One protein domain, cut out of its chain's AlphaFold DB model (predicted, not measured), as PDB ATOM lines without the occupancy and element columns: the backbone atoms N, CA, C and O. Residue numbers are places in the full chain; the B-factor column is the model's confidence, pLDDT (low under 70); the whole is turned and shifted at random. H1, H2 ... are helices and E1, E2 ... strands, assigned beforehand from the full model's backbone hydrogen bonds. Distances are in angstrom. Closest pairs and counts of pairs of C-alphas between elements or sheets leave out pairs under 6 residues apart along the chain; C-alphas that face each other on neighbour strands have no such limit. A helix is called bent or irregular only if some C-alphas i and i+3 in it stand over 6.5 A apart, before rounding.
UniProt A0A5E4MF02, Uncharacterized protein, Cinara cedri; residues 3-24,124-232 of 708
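AT A GLANCE: This is residues 3 to 24 and 124 to 232 of the 708 residues of an uncharacterized protein of Cinara cedri (UniProt A0A5E4MF02). What shape do these atoms make? Three long strands, E5, E6 and E7, fold back and forth into a bent, strongly twisted sheet that E3 joins beside E6, and the long helix H1 runs beside it, only grazing it. A small hairpin, E1 and E2, lies off E5, while the short pair E4 and E8, and then H3, lie toward the other end of the long axis from the turn between E6 and E7, with the short helix H2 between E7 and E8 along the chain. What is the make-up? The 131 printed residues hold three named helices and eight named strands, in the order E1 E2 E3 E4 H1 E5 E6 E7 H2 E8 H3, of mixed class, helices and strands. The four-strand sheet is branched and mixed, with E3 parallel to E6 and E5 and E7 antiparallel to E6. The whole is compact, with a radius of gyration of the C-alphas of 16.3 A and spans of 51 by 36 by 21 A.

IN THESE COORDINATES: What comes before the first helix? E1, residues 7 to 9, begins with C-alpha 7 at (33.134, -39.127, 41.493), and E2 is residues 20 to 22. After the cut come E3, residues 124 to 127 and 10.1 A long, and E4, residues 130 to 132. Where are the longer elements? H1, residues 141 to 157, is 24.9 A long and neither bent nor irregular, but only just: C-alphas 150 and 153 are 6.1 A apart. E5, residues 160 to 169, is 22.7 A long and bends by 88 degrees at residue 166; E6, residues 172 to 184, is 30.8 A long and bends by 79 degrees at residue 176. E7, residues 189 to 196, is 22.0 A long and begins with C-alpha 189 at (40.734, -57.509, 43.622). What follows? H2 is residues 198 to 202 and E8 residues 206 to 208. H3, residues 212 to 222, is 15.4 A long and ends with C-alpha 222 at (6.097, -29.162, 27.477).

HOW THE PARTS SIT: How does the first pair of strands stand? E1 and E2 form an antiparallel hairpin, with N 8 and O 21 at 2.9 A, and E1 and E5 are near each other. How is the branched sheet joined? E5, E6 and E7 are a meander, each strand the antiparallel neighbour of the one before, with N 162 and O 179 at 2.9 A and N 180 and O 193 at 2.9 A within hydrogen-bond range. E3 is parallel to E6, with N 173 and O 124 at 2.7 A. E3 and E7 lie on one side of E6, beside its residues 172 to 175 and 177 to 184, and E5 on the other side. Where are the helices? H1 only grazes this sheet with its residues 147 to 157, and H3 with its residues 213 to 220. H1, with residues 143 to 147 alone, and H2 only just touch, with 3 pairs of C-alphas within 8 A, the closest those of Ala 143 and Leu 200 at 6.8 A. In H2 and H3 every O i to N i+4 pair is within hydrogen-bond range, in H1 9 of 13. What is the last pair of strands? E4 and E8 are antiparallel, with N 131 and O 207 at 2.8 A, and E3 runs on into E4 at 82 degrees.

THE WHOLE: How large is it? The two C-alphas farthest apart are those of Lys 186 and Gly 224, at 52.7 A. Is anything missing? Residues 25 to 123 are not printed, and C-alphas 24 and 124 across the cut are 17.6 A apart; of the links that are printed whole, none is long. Where is confidence low? The mean pLDDT of the printed part is 79.7, and 19 residues are under 70, among them residues 153 to 158 and 226 to 232.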
ATOM      1  N   ALA A   3      21.779 -40.547  46.943       88.25
ATOM      2  CA  ALA A   3      23.162 -40.903  47.240       88.25
ATOM      3  C   ALA A   3      24.084 -39.690  47.123       88.25
ATOM      4  O   ALA A   3      23.813 -38.761  46.364       88.25
ATOM      5  N   LYS A   4      25.204 -39.728  47.846       88.62
ATOM      6  CA  LYS A   4      26.271 -38.740  47.705       88.62
ATOM      7  C   LYS A   4      27.118 -39.059  46.476       88.62
ATOM      8  O   LYS A   4      27.610 -40.179  46.332       88.62
ATOM      9  N   LEU A   5      27.302 -38.080  45.600       89.44
ATOM     10  CA  LEU A   5      28.121 -38.208  44.406       89.44
ATOM     11  C   LEU A   5      29.602 -38.094  44.786       89.44
ATOM     12  O   LEU A   5      30.079 -37.033  45.172       89.44
ATOM     13  N   LEU A   6      30.336 -39.203  44.680       88.00
ATOM     14  CA  LEU A   6      31.758 -39.257  45.049       88.00
ATOM     15  C   LEU A   6      32.674 -38.855  43.891       88.00
ATOM     16  O   LEU A   6      33.684 -38.171  44.070       88.00
ATOM     17  N   SER A   7      32.334 -39.315  42.693       86.94
ATOM     18  CA  SER A   7      33.134 -39.127  41.493       86.94
ATOM     19  C   SER A   7      32.281 -39.290  40.244       86.94
ATOM     20  O   SER A   7      31.267 -39.987  40.259       86.94
ATOM     21  N   VAL A   8      32.731 -38.682  39.155       86.81
ATOM     22  CA  VAL A   8      32.131 -38.773  37.821       86.81
ATOM     23  C   VAL A   8      33.162 -39.302  36.840       86.81
ATOM     24  O   VAL A   8      34.335 -38.948  36.924       86.81
ATOM     25  N   ASN A   9      32.719 -40.156  35.924       82.12
ATOM     26  CA  ASN A   9      33.533 -40.683  34.837       82.12
ATOM     27  C   ASN A   9      32.844 -40.350  33.514       82.12
ATOM     28  O   ASN A   9      31.640 -40.573  33.370       82.12
ATOM     29  N   SER A  10      33.600 -39.781  32.580       72.56
ATOM     30  CA  SER A  10      33.122 -39.420  31.245       72.56
ATOM     31  C   SER A  10      33.211 -40.568  30.237       72.56
ATOM     32  O   SER A  10      32.706 -40.422  29.129       72.56
ATOM     33  N   THR A  11      33.826 -41.701  30.591       70.38
ATOM     34  CA  THR A  11      33.939 -42.880  29.724       70.38
ATOM     35  C   THR A  11      32.841 -43.906  30.004       70.38
ATOM     36  O   THR A  11      32.252 -43.978  31.084       70.38
ATOM     37  N   LEU A  12      32.553 -44.748  29.006       63.94
ATOM     38  CA  LEU A  12      31.594 -45.854  29.137       63.94
ATOM     39  C   LEU A  12      32.180 -47.085  29.852       63.94
ATOM     40  O   LEU A  12      31.447 -48.053  30.087       63.94
ATOM     41  N   ASN A  13      33.475 -47.065  30.187       70.75
ATOM     42  CA  ASN A  13      34.182 -48.181  30.798       70.75
ATOM     43  C   ASN A  13      34.183 -48.062  32.327       70.75
ATOM     44  O   ASN A  13      34.847 -47.215  32.916       70.75
ATOM     45  N   ILE A  14      33.468 -48.973  32.984       70.25
ATOM     46  CA  ILE A  14      33.305 -48.976  34.442       70.25
ATOM     47  C   ILE A  14      34.619 -49.341  35.170       70.25
ATOM     48  O   ILE A  14      34.821 -48.931  36.313       70.25
ATOM     49  N   ASN A  15      35.526 -50.063  34.504       69.50
ATOM     50  CA  ASN A  15      36.818 -50.491  35.060       69.50
ATOM     51  C   ASN A  15      37.944 -49.468  34.847       69.50
ATOM     52  O   ASN A  15      39.084 -49.711  35.236       69.50
ATOM     53  N   ASP A  16      37.648 -48.338  34.213       69.75
ATOM     54  CA  ASP A  16      38.628 -47.302  33.918       69.75
ATOM     55  C   ASP A  16      38.858 -46.417  35.146       69.75
ATOM     56  O   ASP A  16      38.191 -45.403  35.337       69.75
ATOM     57  N   GLU A  17      39.778 -46.830  36.023       67.00
ATOM     58  CA  GLU A  17      40.080 -46.114  37.269       67.00
ATOM     59  C   GLU A  17      40.743 -44.742  37.045       67.00
ATOM     60  O   GLU A  17      40.741 -43.916  37.957       67.00
ATOM     61  N   GLN A  18      41.273 -44.467  35.847       71.81
ATOM     62  CA  GLN A  18      42.042 -43.250  35.562       71.81
ATOM     63  C   GLN A  18      41.156 -42.051  35.211       71.81
ATOM     64  O   GLN A  18      41.524 -40.916  35.506       71.81
ATOM     65  N   ASN A  19      39.975 -42.292  34.639       77.75
ATOM     66  CA  ASN A  19      39.069 -41.236  34.174       77.75
ATOM     67  C   ASN A  19      37.994 -40.826  35.199       77.75
ATOM     68  O   ASN A  19      37.064 -40.084  34.880       77.75
ATOM     69  N   TRP A  20      38.129 -41.256  36.457       81.25
ATOM     70  CA  TRP A  20      37.265 -40.798  37.545       81.25
ATOM     71  C   TRP A  20      37.728 -39.452  38.105       81.25
ATOM     72  O   TRP A  20      38.743 -39.346  38.790       81.25
ATOM     73  N   SER A  21      36.912 -38.426  37.894       85.69
ATOM     74  CA  SER A  21      37.078 -37.115  38.515       85.69
ATOM     75  C   SER A  21      36.350 -37.076  39.854       85.69
ATOM     76  O   SER A  21      35.140 -37.292  39.916       85.69
ATOM     77  N   LYS A  22      37.076 -36.805  40.945       87.25
ATOM     78  CA  LYS A  22      36.472 -36.677  42.280       87.25
ATOM     79  C   LYS A  22      35.596 -35.433  42.359       87.25
ATOM     80  O   LYS A  22      36.019 -34.343  41.977       87.25
ATOM     81  N   VAL A  23      34.406 -35.591  42.924       86.44
ATOM     82  CA  VAL A  23      33.538 -34.465  43.258       86.44
ATOM     83  C   VAL A  23      34.014 -33.861  44.571       86.44
ATOM     84  O   VAL A  23      34.375 -34.562  45.517       86.44
ATOM     85  N   LYS A  24      34.077 -32.529  44.614       85.75
ATOM     86  CA  LYS A  24      34.505 -31.808  45.809       85.75
ATOM     87  C   LYS A  24      33.421 -31.906  46.877       85.75
ATOM     88  O   LYS A  24      32.370 -31.291  46.736       85.75
ATOM     89  N   ASP A 124      19.471 -37.623  43.462       91.00
ATOM     90  CA  ASP A 124      18.411 -38.619  43.392       91.00
ATOM     91  C   ASP A 124      18.678 -39.575  42.248       91.00
ATOM     92  O   ASP A 124      19.045 -39.173  41.155       91.00
ATOM     93  N   ILE A 125      18.477 -40.860  42.492       92.38
ATOM     94  CA  ILE A 125      18.653 -41.911  41.504       92.38
ATOM     95  C   ILE A 125      17.317 -42.623  41.323       92.38
ATOM     96  O   ILE A 125      16.768 -43.218  42.264       92.38
ATOM     97  N   ILE A 126      16.823 -42.573  40.091       91.88
ATOM     98  CA  ILE A 126      15.631 -43.263  39.609       91.88
ATOM     99  C   ILE A 126      16.090 -44.329  38.617       91.88
ATOM    100  O   ILE A 126      16.885 -44.055  37.722       91.88
ATOM    101  N   LEU A 127      15.611 -45.563  38.763       92.56
ATOM    102  CA  LEU A 127      15.928 -46.619  37.806       92.56
ATOM    103  C   LEU A 127      15.149 -46.379  36.503       92.56
ATOM    104  O   LEU A 127      13.922 -46.285  36.506       92.56
ATOM    105  N   ALA A 128      15.869 -46.248  35.395       91.81
ATOM    106  CA  ALA A 128      15.303 -45.944  34.092       91.81
ATOM    107  C   ALA A 128      14.700 -47.184  33.427       91.81
ATOM    108  O   ALA A 128      15.130 -48.311  33.653       91.81
ATOM    109  N   SER A 129      13.746 -46.944  32.528       87.50
ATOM    110  CA  SER A 129      13.185 -47.951  31.619       87.50
ATOM    111  C   SER A 129      12.639 -49.230  32.267       87.50
ATOM    112  O   SER A 129      12.585 -50.276  31.623       87.50
ATOM    113  N   VAL A 130      12.186 -49.147  33.517       86.31
ATOM    114  CA  VAL A 130      11.467 -50.222  34.207       86.31
ATOM    115  C   VAL A 130      10.197 -49.685  34.859       86.31
ATOM    116  O   VAL A 130      10.132 -48.511  35.224       86.31
ATOM    117  N   LYS A 131       9.193 -50.549  35.010       86.75
ATOM    118  CA  LYS A 131       7.931 -50.278  35.709       86.75
ATOM    119  C   LYS A 131       7.496 -51.495  36.540       86.75
ATOM    120  O   LYS A 131       7.912 -52.607  36.205       86.75
ATOM    121  N   PRO A 132       6.682 -51.319  37.595       84.31
ATOM    122  CA  PRO A 132       6.080 -52.435  38.326       84.31
ATOM    123  C   PRO A 132       5.311 -53.386  37.398       84.31
ATOM    124  O   PRO A 132       4.719 -52.955  36.405       84.31
ATOM    125  N   ILE A 133       5.341 -54.690  37.694       78.12
ATOM    126  CA  ILE A 133       4.692 -55.720  36.860       78.12
ATOM    127  C   ILE A 133       3.162 -55.586  36.818       78.12
ATOM    128  O   ILE A 133       2.534 -55.921  35.817       78.12
ATOM    129  N   ASP A 134       2.579 -55.061  37.890       75.12
ATOM    130  CA  ASP A 134       1.145 -54.848  38.093       75.12
ATOM    131  C   ASP A 134       0.641 -53.513  37.516       75.12
ATOM    132  O   ASP A 134      -0.532 -53.186  37.675       75.12
ATOM    133  N   ASN A 135       1.504 -52.755  36.822       69.56
ATOM    134  CA  ASN A 135       1.244 -51.390  36.347       69.56
ATOM    135  C   ASN A 135       0.786 -50.424  37.462       69.56
ATOM    136  O   ASN A 135       0.189 -49.387  37.165       69.56
ATOM    137  N   ASP A 136       1.064 -50.732  38.733       75.50
ATOM    138  CA  ASP A 136       0.744 -49.825  39.827       75.50
ATOM    139  C   ASP A 136       1.674 -48.597  39.810       75.50
ATOM    140  O   ASP A 136       2.788 -48.607  39.276       75.50
ATOM    141  N   LYS A 137       1.216 -47.503  40.423       78.12
ATOM    142  CA  LYS A 137       2.010 -46.281  40.616       78.12
ATOM    143  C   LYS A 137       3.121 -46.478  41.649       78.12
ATOM    144  O   LYS A 137       4.022 -45.645  41.746       78.12
ATOM    145  N   SER A 138       3.048 -47.547  42.440       83.44
ATOM    146  CA  SER A 138       3.980 -47.857  43.514       83.44
ATOM    147  C   SER A 138       4.630 -49.228  43.321       83.44
ATOM    148  O   SER A 138       4.062 -50.131  42.721       83.44
ATOM    149  N   TRP A 139       5.857 -49.390  43.819       85.12
ATOM    150  CA  TRP A 139       6.510 -50.697  43.837       85.12
ATOM    151  C   TRP A 139       5.929 -51.563  44.950       85.12
ATOM    152  O   TRP A 139       5.808 -51.106  46.091       85.12
ATOM    153  N   CYS A 140       5.673 -52.840  44.662       84.50
ATOM    154  CA  CYS A 140       5.211 -53.775  45.678       84.50
ATOM    155  C   CYS A 140       6.235 -53.929  46.827       84.50
ATOM    156  O   CYS A 140       7.451 -53.758  46.663       84.50
ATOM    157  N   ASN A 141       5.752 -54.287  48.021       87.25
ATOM    158  CA  ASN A 141       6.594 -54.401  49.219       87.25
ATOM    159  C   ASN A 141       7.753 -55.396  49.049       87.25
ATOM    160  O   ASN A 141       8.844 -55.152  49.563       87.25
ATOM    161  N   TYR A 142       7.541 -56.479  48.298       84.88
ATOM    162  CA  TYR A 142       8.574 -57.477  48.013       84.88
ATOM    163  C   TYR A 142       9.698 -56.917  47.134       84.88
ATOM    164  O   TYR A 142      10.870 -57.109  47.463       84.88
ATOM    165  N   ALA A 143       9.363 -56.157  46.087       86.00
ATOM    166  CA  ALA A 143      10.340 -55.470  45.245       86.00
ATOM    167  C   ALA A 143      11.172 -54.476  46.068       86.00
ATOM    168  O   ALA A 143      12.404 -54.510  46.047       86.00
ATOM    169  N   ASN A 144      10.498 -53.651  46.876       88.69
ATOM    170  CA  ASN A 144      11.150 -52.701  47.777       88.69
ATOM    171  C   ASN A 144      12.077 -53.398  48.780       88.69
ATOM    172  O   ASN A 144      13.193 -52.939  49.017       88.69
ATOM    173  N   PHE A 145      11.629 -54.507  49.371       86.62
ATOM    174  CA  PHE A 145      12.427 -55.290  50.307       86.62
ATOM    175  C   PHE A 145      13.662 -55.899  49.631       86.62
ATOM    176  O   PHE A 145      14.761 -55.791  50.172       86.62
ATOM    177  N   ALA A 146      13.506 -56.484  48.439       83.88
ATOM    178  CA  ALA A 146      14.604 -57.077  47.682       83.88
ATOM    179  C   ALA A 146      15.687 -56.040  47.346       83.88
ATOM    180  O   ALA A 146      16.872 -56.298  47.561       83.88
ATOM    181  N   VAL A 147      15.281 -54.850  46.894       89.12
ATOM    182  CA  VAL A 147      16.199 -53.738  46.609       89.12
ATOM    183  C   VAL A 147      16.880 -53.254  47.890       89.12
ATOM    184  O   VAL A 147      18.107 -53.219  47.951       89.12
ATOM    185  N   LYS A 148      16.117 -52.949  48.950       87.44
ATOM    186  CA  LYS A 148      16.673 -52.493  50.241       87.44
ATOM    187  C   LYS A 148      17.673 -53.488  50.825       87.44
ATOM    188  O   LYS A 148      18.702 -53.075  51.353       87.44
ATOM    189  N   LYS A 149      17.395 -54.790  50.709       84.75
ATOM    190  CA  LYS A 149      18.289 -55.848  51.186       84.75
ATOM    191  C   LYS A 149      19.658 -55.784  50.510       84.75
ATOM    192  O   LYS A 149      20.643 -56.016  51.196       84.75
ATOM    193  N   GLN A 150      19.739 -55.449  49.219       82.50
ATOM    194  CA  GLN A 150      21.030 -55.310  48.535       82.50
ATOM    195  C   GLN A 150      21.846 -54.138  49.088       82.50
ATOM    196  O   GLN A 150      23.014 -54.317  49.413       82.50
ATOM    197  N   PHE A 151      21.221 -52.969  49.252       80.88
ATOM    198  CA  PHE A 151      21.922 -51.756  49.686       80.88
ATOM    199  C   PHE A 151      22.278 -51.742  51.176       80.88
ATOM    200  O   PHE A 151      23.270 -51.122  51.545       80.88
ATOM    201  N   LYS A 152      21.533 -52.459  52.031       75.62
ATOM    202  CA  LYS A 152      21.837 -52.543  53.470       75.62
ATOM    203  C   LYS A 152      23.257 -53.061  53.739       75.62
ATOM    204  O   LYS A 152      23.940 -52.552  54.617       75.62
ATOM    205  N   TYR A 153      23.718 -54.033  52.955       64.56
ATOM    206  CA  TYR A 153      25.066 -54.582  53.112       64.56
ATOM    207  C   TYR A 153      26.175 -53.600  52.702       64.56
ATOM    208  O   TYR A 153      27.324 -53.808  53.076       64.56
ATOM    209  N   PHE A 154      25.874 -52.535  51.950       69.81
ATOM    210  CA  PHE A 154      26.913 -51.610  51.475       69.81
ATOM    211  C   PHE A 154      27.362 -50.659  52.570       69.81
ATOM    212  O   PHE A 154      28.554 -50.398  52.688       69.81
ATOM    213  N   GLU A 155      26.419 -50.193  53.393       64.31
ATOM    214  CA  GLU A 155      26.723 -49.350  54.551       64.31
ATOM    215  C   GLU A 155      27.605 -50.094  55.566       64.31
ATOM    216  O   GLU A 155      28.478 -49.490  56.182       64.31
ATOM    217  N   GLU A 156      27.425 -51.413  55.697       64.88
ATOM    218  CA  GLU A 156      28.201 -52.262  56.609       64.88
ATOM    219  C   GLU A 156      29.598 -52.617  56.057       64.88
ATOM    220  O   GLU A 156      30.547 -52.746  56.829       64.88
ATOM    221  N   CYS A 157      29.744 -52.771  54.734       63.81
ATOM    222  CA  CYS A 157      30.989 -53.217  54.092       63.81
ATOM    223  C   CYS A 157      31.840 -52.092  53.476       63.81
ATOM    224  O   CYS A 157      32.979 -52.347  53.090       63.81
ATOM    225  N   GLY A 158      31.321 -50.861  53.394       69.44
ATOM    226  CA  GLY A 158      32.014 -49.736  52.756       69.44
ATOM    227  C   GLY A 158      32.088 -49.847  51.230       69.44
ATOM    228  O   GLY A 158      33.028 -49.340  50.620       69.44
ATOM    229  N   ASP A 159      31.122 -50.530  50.614       81.62
ATOM    230  CA  ASP A 159      31.102 -50.754  49.169       81.62
ATOM    231  C   ASP A 159      30.674 -49.507  48.395       81.62
ATOM    232  O   ASP A 159      29.824 -48.730  48.835       81.62
ATOM    233  N   THR A 160      31.200 -49.360  47.179       83.25
ATOM    234  CA  THR A 160      30.862 -48.235  46.305       83.25
ATOM    235  C   THR A 160      29.777 -48.632  45.313       83.25
ATOM    236  O   THR A 160      29.850 -49.675  44.661       83.25
ATOM    237  N   VAL A 161      28.783 -47.762  45.140       88.81
ATOM    238  CA  VAL A 161      27.758 -47.906  44.103       88.81
ATOM    239  C   VAL A 161      28.205 -47.164  42.852       88.81
ATOM    240  O   VAL A 161      28.527 -45.980  42.911       88.81
ATOM    241  N   ILE A 162      28.195 -47.849  41.710       89.81
ATOM    242  CA  ILE A 162      28.457 -47.241  40.407       89.81
ATOM    243  C   ILE A 162      27.148 -47.164  39.633       89.81
ATOM    244  O   ILE A 162      26.429 -48.154  39.503       89.81
ATOM    245  N   VAL A 163      26.842 -45.986  39.098       91.25
ATOM    246  CA  VAL A 163      25.610 -45.737  38.353       91.25
ATOM    247  C   VAL A 163      25.955 -45.427  36.907       91.25
ATOM    248  O   VAL A 163      26.669 -44.468  36.624       91.25
ATOM    249  N   LYS A 164      25.411 -46.216  35.978       89.94
ATOM    250  CA  LYS A 164      25.458 -45.892  34.552       89.94
ATOM    251  C   LYS A 164      24.291 -44.972  34.227       89.94
ATOM    252  O   LYS A 164      23.136 -45.389  34.294       89.94
ATOM    253  N   VAL A 165      24.589 -43.725  33.897       89.31
ATOM    254  CA  VAL A 165      23.589 -42.672  33.687       89.31
ATOM    255  C   VAL A 165      22.943 -42.800  32.305       89.31
ATOM    256  O   VAL A 165      23.630 -43.028  31.313       89.31
ATOM    257  N   LYS A 166      21.613 -42.676  32.242       86.25
ATOM    258  CA  LYS A 166      20.828 -42.612  30.995       86.25
ATOM    259  C   LYS A 166      20.371 -41.187  30.679       86.25
ATOM    260  O   LYS A 166      20.356 -40.802  29.517       86.25
ATOM    261  N   MET A 167      19.988 -40.432  31.706       85.31
ATOM    262  CA  MET A 167      19.561 -39.034  31.626       85.31
ATOM    263  C   MET A 167      19.793 -38.363  32.984       85.31
ATOM    264  O   MET A 167      19.754 -39.031  34.019       85.31
ATOM    265  N   THR A 168      20.007 -37.052  32.980       85.88
ATOM    266  CA  THR A 168      20.062 -36.220  34.185       85.88
ATOM    267  C   THR A 168      19.117 -35.038  34.044       85.88
ATOM    268  O   THR A 168      19.036 -34.448  32.967       85.88
ATOM    269  N   LEU A 169      18.458 -34.664  35.134       82.19
ATOM    270  CA  LEU A 169      17.726 -33.411  35.267       82.19
ATOM    271  C   LEU A 169      18.064 -32.821  36.633       82.19
ATOM    272  O   LEU A 169      17.716 -33.407  37.656       82.19
ATOM    273  N   GLU A 170      18.769 -31.691  36.644       80.06
ATOM    274  CA  GLU A 170      19.289 -31.067  37.868       80.06
ATOM    275  C   GLU A 170      20.071 -32.065  38.751       80.06
ATOM    276  O   GLU A 170      21.110 -32.581  38.342       80.06
ATOM    277  N   SER A 171      19.566 -32.353  39.955       81.94
ATOM    278  CA  SER A 171      20.127 -33.315  40.912       81.94
ATOM    279  C   SER A 171      19.561 -34.732  40.757       81.94
ATOM    280  O   SER A 171      19.929 -35.627  41.514       81.94
ATOM    281  N   THR A 172      18.678 -34.966  39.783       87.38
ATOM    282  CA  THR A 172      18.058 -36.269  39.528       87.38
ATOM    283  C   THR A 172      18.749 -36.990  38.377       87.38
ATOM    284  O   THR A 172      18.930 -36.460  37.283       87.38
ATOM    285  N   ILE A 173      19.103 -38.245  38.614       91.69
ATOM    286  CA  ILE A 173      19.768 -39.158  37.697       91.69
ATOM    287  C   ILE A 173      18.813 -40.308  37.383       91.69
ATOM    288  O   ILE A 173      18.413 -41.067  38.266       91.69
ATOM    289  N   TRP A 174      18.523 -40.506  36.101       92.00
ATOM    290  CA  TRP A 174      17.897 -41.726  35.609       92.00
ATOM    291  C   TRP A 174      18.986 -42.735  35.262       92.00
ATOM    292  O   TRP A 174      19.720 -42.580  34.285       92.00
ATOM    293  N   ALA A 175      19.110 -43.773  36.081       92.31
ATOM    294  CA  ALA A 175      20.108 -44.821  35.951       92.31
ATOM    295  C   ALA A 175      19.682 -45.871  34.919       92.31
ATOM    296  O   ALA A 175      18.639 -46.497  35.076       92.31
ATOM    297  N   LYS A 176      20.517 -46.127  33.906       89.69
ATOM    298  CA  LYS A 176      20.386 -47.304  33.030       89.69
ATOM    299  C   LYS A 176      20.619 -48.591  33.821       89.69
ATOM    300  O   LYS A 176      19.813 -49.508  33.734       89.69
ATOM    301  N   SER A 177      21.716 -48.618  34.576       91.00
ATOM    302  CA  SER A 177      22.138 -49.754  35.396       91.00
ATOM    303  C   SER A 177      22.812 -49.262  36.673       91.00
ATOM    304  O   SER A 177      23.434 -48.195  36.686       91.00
ATOM    305  N   ILE A 178      22.708 -50.053  37.738       92.44
ATOM    306  CA  ILE A 178      23.348 -49.803  39.031       92.44
ATOM    307  C   ILE A 178      24.193 -51.021  39.393       92.44
ATOM    308  O   ILE A 178      23.691 -52.148  39.430       92.44
ATOM    309  N   TYR A 179      25.463 -50.775  39.690       90.56
ATOM    310  CA  TYR A 179      26.469 -51.776  40.012       90.56
ATOM    311  C   TYR A 179      26.987 -51.588  41.435       90.56
ATOM    312  O   TYR A 179      27.051 -50.469  41.948       90.56
ATOM    313  N   ARG A 180      27.427 -52.683  42.049       87.94
ATOM    314  CA  ARG A 180      28.208 -52.676  43.292       87.94
ATOM    315  C   ARG A 180      29.660 -52.969  42.971       87.94
ATOM    316  O   ARG A 180      29.936 -53.981  42.330       87.94
ATOM    317  N   LYS A 181      30.560 -52.121  43.462       85.88
ATOM    318  CA  LYS A 181      32.008 -52.339  43.505       85.88
ATOM    319  C   LYS A 181      32.401 -52.687  44.938       85.88
ATOM    320  O   LYS A 181      32.222 -51.867  45.834       85.88
ATOM    321  N   TYR A 182      32.934 -53.887  45.137       83.25
ATOM    322  CA  TYR A 182      33.374 -54.383  46.444       83.25
ATOM    323  C   TYR A 182      34.731 -55.076  46.332       83.25
ATOM    324  O   TYR A 182      35.127 -55.511  45.249       83.25
ATOM    325  N   TRP A 183      35.458 -55.167  47.443       81.56
ATOM    326  CA  TRP A 183      36.722 -55.899  47.501       81.56
ATOM    327  C   TRP A 183      36.462 -57.398  47.694       81.56
ATOM    328  O   TRP A 183      35.965 -57.819  48.739       81.56
ATOM    329  N   ASP A 184      36.811 -58.219  46.700       78.50
ATOM    330  CA  ASP A 184      36.733 -59.673  46.815       78.50
ATOM    331  C   ASP A 184      38.009 -60.200  47.483       78.50
ATOM    332  O   ASP A 184      39.107 -60.159  46.926       78.50
ATOM    333  N   THR A 185      37.867 -60.721  48.701       78.88
ATOM    334  CA  THR A 185      38.991 -61.246  49.489       78.88
ATOM    335  C   THR A 185      39.604 -62.519  48.907       78.88
ATOM    336  O   THR A 185      40.790 -62.768  49.132       78.88
ATOM    337  N   LYS A 186      38.841 -63.311  48.143       82.06
ATOM    338  CA  LYS A 186      39.325 -64.530  47.480       82.06
ATOM    339  C   LYS A 186      40.125 -64.186  46.232       82.06
ATOM    340  O   LYS A 186      41.193 -64.754  46.026       82.06
ATOM    341  N   LEU A 187      39.620 -63.251  45.428       78.44
ATOM    342  CA  LEU A 187      40.279 -62.802  44.196       78.44
ATOM    343  C   LEU A 187      41.360 -61.742  44.448       78.44
ATOM    344  O   LEU A 187      42.180 -61.489  43.569       78.44
ATOM    345  N   LYS A 188      41.390 -61.155  45.654       82.94
ATOM    346  CA  LYS A 188      42.272 -60.044  46.048       82.94
ATOM    347  C   LYS A 188      42.194 -58.865  45.071       82.94
ATOM    348  O   LYS A 188      43.209 -58.249  44.748       82.94
ATOM    349  N   SER A 189      40.993 -58.572  44.588       82.94
ATOM    350  CA  SER A 189      40.734 -57.509  43.622       82.94
ATOM    351  C   SER A 189      39.343 -56.915  43.823       82.94
ATOM    352  O   SER A 189      38.466 -57.521  44.449       82.94
ATOM    353  N   TYR A 190      39.125 -55.712  43.291       80.88
ATOM    354  CA  TYR A 190      37.784 -55.143  43.236       80.88
ATOM    355  C   TYR A 190      36.949 -55.862  42.181       80.88
ATOM    356  O   TYR A 190      37.348 -55.964  41.024       80.88
ATOM    357  N   THR A 191      35.767 -56.312  42.587       80.69
ATOM    358  CA  THR A 191      34.782 -56.946  41.713       80.69
ATOM    359  C   THR A 191      33.583 -56.024  41.538       80.69
ATOM    360  O   THR A 191      33.147 -55.368  42.487       80.69
ATOM    361  N   ILE A 192      33.055 -55.973  40.313       84.81
ATOM    362  CA  ILE A 192      31.901 -55.154  39.939       84.81
ATOM    363  C   ILE A 192      30.774 -56.074  39.482       84.81
ATOM    364  O   ILE A 192      30.964 -56.896  38.589       84.81
ATOM    365  N   VAL A 193      29.599 -55.939  40.096       83.38
ATOM    366  CA  VAL A 193      28.422 -56.765  39.792       83.38
ATOM    367  C   VAL A 193      27.220 -55.866  39.538       83.38
ATOM    368  O   VAL A 193      26.958 -54.953  40.322       83.38
ATOM    369  N   GLU A 194      26.488 -56.119  38.449       88.00
ATOM    370  CA  GLU A 194      25.222 -55.434  38.173       88.00
ATOM    371  C   GLU A 194      24.135 -55.921  39.132       88.00
ATOM    372  O   GLU A 194      23.960 -57.119  39.345       88.00
ATOM    373  N   ILE A 195      23.392 -54.980  39.705       88.56
ATOM    374  CA  ILE A 195      22.317 -55.270  40.656       88.56
ATOM    375  C   ILE A 195      20.978 -54.903  40.048       88.56
ATOM    376  O   ILE A 195      20.045 -55.702  40.064       88.56
ATOM    377  N   LEU A 196      20.872 -53.690  39.512       90.81
ATOM    378  CA  LEU A 196      19.656 -53.201  38.878       90.81
ATOM    379  C   LEU A 196      19.957 -52.835  37.423       90.81
ATOM    380  O   LEU A 196      21.014 -52.260  37.172       90.81
ATOM    381  N   PRO A 197      19.052 -53.142  36.477       89.31
ATOM    382  CA  PRO A 197      17.690 -53.656  36.685       89.31
ATOM    383  C   PRO A 197      17.586 -55.182  36.882       89.31
ATOM    384  O   PRO A 197      16.503 -55.664  37.213       89.31
ATOM    385  N   ALA A 198      18.687 -55.929  36.728       79.31
ATOM    386  CA  ALA A 198      18.715 -57.396  36.724       79.31
ATOM    387  C   ALA A 198      17.934 -58.053  37.876       79.31
ATOM    388  O   ALA A 198      17.139 -58.958  37.632       79.31
ATOM    389  N   LEU A 199      18.096 -57.579  39.117       83.81
ATOM    390  CA  LEU A 199      17.369 -58.103  40.276       83.81
ATOM    391  C   LEU A 199      15.853 -58.050  40.077       83.81
ATOM    392  O   LEU A 199      15.185 -59.050  40.311       83.81
ATOM    393  N   LEU A 200      15.309 -56.902  39.668       81.88
ATOM    394  CA  LEU A 200      13.862 -56.702  39.554       81.88
ATOM    395  C   LEU A 200      13.267 -57.467  38.368       81.88
ATOM    396  O   LEU A 200      12.175 -58.016  38.487       81.88
ATOM    397  N   LEU A 201      13.992 -57.536  37.249       79.31
ATOM    398  CA  LEU A 201      13.551 -58.260  36.055       79.31
ATOM    399  C   LEU A 201      13.604 -59.781  36.272       79.31
ATOM    400  O   LEU A 201      12.625 -60.475  36.019       79.31
ATOM    401  N   ASN A 202      14.707 -60.302  36.816       72.69
ATOM    402  CA  ASN A 202      14.900 -61.748  36.998       72.69
ATOM    403  C   ASN A 202      14.003 -62.348  38.088       72.69
ATOM    404  O   ASN A 202      13.723 -63.542  38.066       72.69
ATOM    405  N   THR A 203      13.568 -61.537  39.055       68.38
ATOM    406  CA  THR A 203      12.635 -61.962  40.112       68.38
ATOM    407  C   THR A 203      11.166 -61.786  39.725       68.38
ATOM    408  O   THR A 203      10.294 -62.188  40.491       68.38
ATOM    409  N   GLY A 204      10.879 -61.211  38.550       75.69
ATOM    410  CA  GLY A 204       9.512 -60.959  38.089       75.69
ATOM    411  C   GLY A 204       8.809 -59.810  38.819       75.69
ATOM    412  O   GLY A 204       7.584 -59.769  38.854       75.69
ATOM    413  N   TYR A 205       9.556 -58.882  39.423       77.94
ATOM    414  CA  TYR A 205       8.992 -57.711  40.105       77.94
ATOM    415  C   TYR A 205       8.814 -56.493  39.191       77.94
ATOM    416  O   TYR A 205       8.076 -55.573  39.547       77.94
ATOM    417  N   ALA A 206       9.476 -56.465  38.031       77.56
ATOM    418  CA  ALA A 206       9.407 -55.364  37.076       77.56
ATOM    419  C   ALA A 206       9.228 -55.842  35.633       77.56
ATOM    420  O   ALA A 206       9.751 -56.884  35.248       77.56
ATOM    421  N   ASN A 207       8.585 -54.996  34.831       78.12
ATOM    422  CA  ASN A 207       8.591 -55.044  33.374       78.12
ATOM    423  C   ASN A 207       9.448 -53.905  32.808       78.12
ATOM    424  O   ASN A 207       9.680 -52.891  33.470       78.12
ATOM    425  N   LEU A 208       9.890 -54.047  31.558       82.56
ATOM    426  CA  LEU A 208      10.529 -52.951  30.831       82.56
ATOM    427  C   LEU A 208       9.507 -51.847  30.508       82.56
ATOM    428  O   LEU A 208       8.331 -52.109  30.249       82.56
ATOM    429  N   ASN A 209       9.975 -50.603  30.547       81.75
ATOM    430  CA  ASN A 209       9.214 -49.405  30.210       81.75
ATOM    431  C   ASN A 209       9.970 -48.636  29.115       81.75
ATOM    432  O   ASN A 209      10.915 -47.897  29.407       81.75
ATOM    433  N   PHE A 210       9.610 -48.889  27.857       75.12
ATOM    434  CA  PHE A 210      10.332 -48.378  26.688       75.12
ATOM    435  C   PHE A 210      10.129 -46.873  26.519       75.12
ATOM    436  O   PHE A 210      11.114 -46.153  26.353       75.12
ATOM    437  N   ASP A 211       8.903 -46.398  26.735       80.75
ATOM    438  CA  ASP A 211       8.535 -44.990  26.562       80.75
ATOM    439  C   ASP A 211       9.033 -44.094  27.707       80.75
ATOM    440  O   ASP A 211       9.142 -42.886  27.539       80.75
ATOM    441  N   HIS A 212       9.413 -44.664  28.864       84.00
ATOM    442  CA  HIS A 212       9.763 -43.922  30.090       84.00
ATOM    443  C   HIS A 212      10.633 -42.677  29.845       84.00
ATOM    444  O   HIS A 212      10.335 -41.599  30.348       84.00
ATOM    445  N   ILE A 213      11.730 -42.827  29.096       84.62
ATOM    446  CA  ILE A 213      12.681 -41.727  28.885       84.62
ATOM    447  C   ILE A 213      12.168 -40.722  27.857       84.62
ATOM    448  O   ILE A 213      12.437 -39.534  27.999       84.62
ATOM    449  N   GLU A 214      11.448 -41.176  26.838       80.06
ATOM    450  CA  GLU A 214      10.878 -40.303  25.814       80.06
ATOM    451  C   GLU A 214       9.738 -39.463  26.392       80.06
ATOM    452  O   GLU A 214       9.798 -38.240  26.319       80.06
ATOM    453  N   THR A 215       8.821 -40.083  27.139       83.19
ATOM    454  CA  THR A 215       7.748 -39.383  27.856       83.19
ATOM    455  C   THR A 215       8.294 -38.325  28.815       83.19
ATOM    456  O   THR A 215       7.764 -37.222  28.896       83.19
ATOM    457  N   ILE A 216       9.383 -38.608  29.542       82.00
ATOM    458  CA  ILE A 216      10.001 -37.607  30.429       82.00
ATOM    459  C   ILE A 216      10.588 -36.442  29.629       82.00
ATOM    460  O   ILE A 216      10.474 -35.294  30.064       82.00
ATOM    461  N   LYS A 217      11.213 -36.706  28.477       80.88
ATOM    462  CA  LYS A 217      11.739 -35.647  27.605       80.88
ATOM    463  C   LYS A 217      10.614 -34.767  27.075       80.88
ATOM    464  O   LYS A 217      10.731 -33.551  27.172       80.88
ATOM    465  N   GLU A 218       9.531 -35.365  26.587       82.44
ATOM    466  CA  GLU A 218       8.348 -34.641  26.115       82.44
ATOM    467  C   GLU A 218       7.755 -33.770  27.219       82.44
ATOM    468  O   GLU A 218       7.601 -32.569  27.029       82.44
ATOM    469  N   LEU A 219       7.529 -34.333  28.411       81.75
ATOM    470  CA  LEU A 219       7.016 -33.581  29.557       81.75
ATOM    471  C   LEU A 219       7.950 -32.439  29.971       81.75
ATOM    472  O   LEU A 219       7.476 -31.365  30.334       81.75
ATOM    473  N   SER A 220       9.268 -32.646  29.893       80.62
ATOM    474  CA  SER A 220      10.255 -31.599  30.183       80.62
ATOM    475  C   SER A 220      10.155 -30.452  29.173       80.62
ATOM    476  O   SER A 220      10.134 -29.287  29.569       80.62
ATOM    477  N   ILE A 221      10.026 -30.780  27.881       77.31
ATOM    478  CA  ILE A 221       9.840 -29.806  26.797       77.31
ATOM    479  C   ILE A 221       8.517 -29.052  26.979       77.31
ATOM    480  O   ILE A 221       8.504 -27.824  26.941       77.31
ATOM    481  N   SER A 222       7.414 -29.763  27.236       78.44
ATOM    482  CA  SER A 222       6.097 -29.162  27.477       78.44
ATOM    483  C   SER A 222       6.072 -28.259  28.712       78.44
ATOM    484  O   SER A 222       5.330 -27.282  28.738       78.44
ATOM    485  N   ALA A 223       6.894 -28.551  29.723       77.75
ATOM    486  CA  ALA A 223       7.042 -27.725  30.919       77.75
ATOM    487  C   ALA A 223       7.957 -26.499  30.718       77.75
ATOM    488  O   ALA A 223       8.197 -25.761  31.673       77.75
ATOM    489  N   GLY A 224       8.492 -26.278  29.511       72.94
ATOM    490  CA  GLY A 224       9.425 -25.183  29.230       72.94
ATOM    491  C   GLY A 224      10.788 -25.355  29.906       72.94
ATOM    492  O   GLY A 224      11.553 -24.396  30.017       72.94
ATOM    493  N   ILE A 225      11.104 -26.565  30.374       75.50
ATOM    494  CA  ILE A 225      12.415 -26.884  30.923       75.50
ATOM    495  C   ILE A 225      13.337 -27.114  29.732       75.50
ATOM    496  O   ILE A 225      13.184 -28.088  28.991       75.50
ATOM    497  N   ASN A 226      14.306 -26.217  29.546       57.78
ATOM    498  CA  ASN A 226      15.372 -26.423  28.576       57.78
ATOM    499  C   ASN A 226      16.045 -27.756  28.901       57.78
ATOM    500  O   ASN A 226      16.739 -27.883  29.913       57.78
ATOM    501  N   THR A 227      15.830 -28.766  28.058       51.97
ATOM    502  CA  THR A 227      16.664 -29.963  28.118       51.97
ATOM    503  C   THR A 227      18.121 -29.496  28.023       51.97
ATOM    504  O   THR A 227      18.423 -28.619  27.204       51.97
ATOM    505  N   PRO A 228      19.047 -30.022  28.849       39.25
ATOM    506  CA  PRO A 228      20.456 -29.931  28.503       39.25
ATOM    507  C   PRO A 228      20.554 -30.405  27.057       39.25
ATOM    508  O   PRO A 228      19.929 -31.422  26.732       39.25
ATOM    509  N   ALA A 229      21.243 -29.633  26.209       33.09
ATOM    510  CA  ALA A 229      21.400 -29.927  24.790       33.09
ATOM    511  C   ALA A 229      21.544 -31.441  24.582       33.09
ATOM    512  O   ALA A 229      22.206 -32.088  25.409       33.09
ATOM    513  N   PRO A 230      20.936 -32.025  23.528       32.94
ATOM    514  CA  PRO A 230      21.166 -33.422  23.225       32.94
ATOM    515  C   PRO A 230      22.664 -33.687  23.362       32.94
ATOM    516  O   PRO A 230      23.501 -32.887  22.936       32.94
ATOM    517  N   ILE A 231      23.021 -34.811  23.976       38.34
ATOM    518  CA  ILE A 231      24.411 -35.267  24.066       38.34
ATOM    519  C   ILE A 231      25.006 -35.434  22.641       38.34
ATOM    520  O   ILE A 231      26.138 -35.848  22.500       38.34
ATOM    521  N   SER A 232      24.332 -35.022  21.562       34.19
ATOM    522  CA  SER A 232      24.883 -34.771  20.230       34.19
ATOM    523  C   SER A 232      26.015 -33.732  20.156       34.19
ATOM    524  O   SER A 232      26.599 -33.586  19.090       34.19
TER     525      SER A 232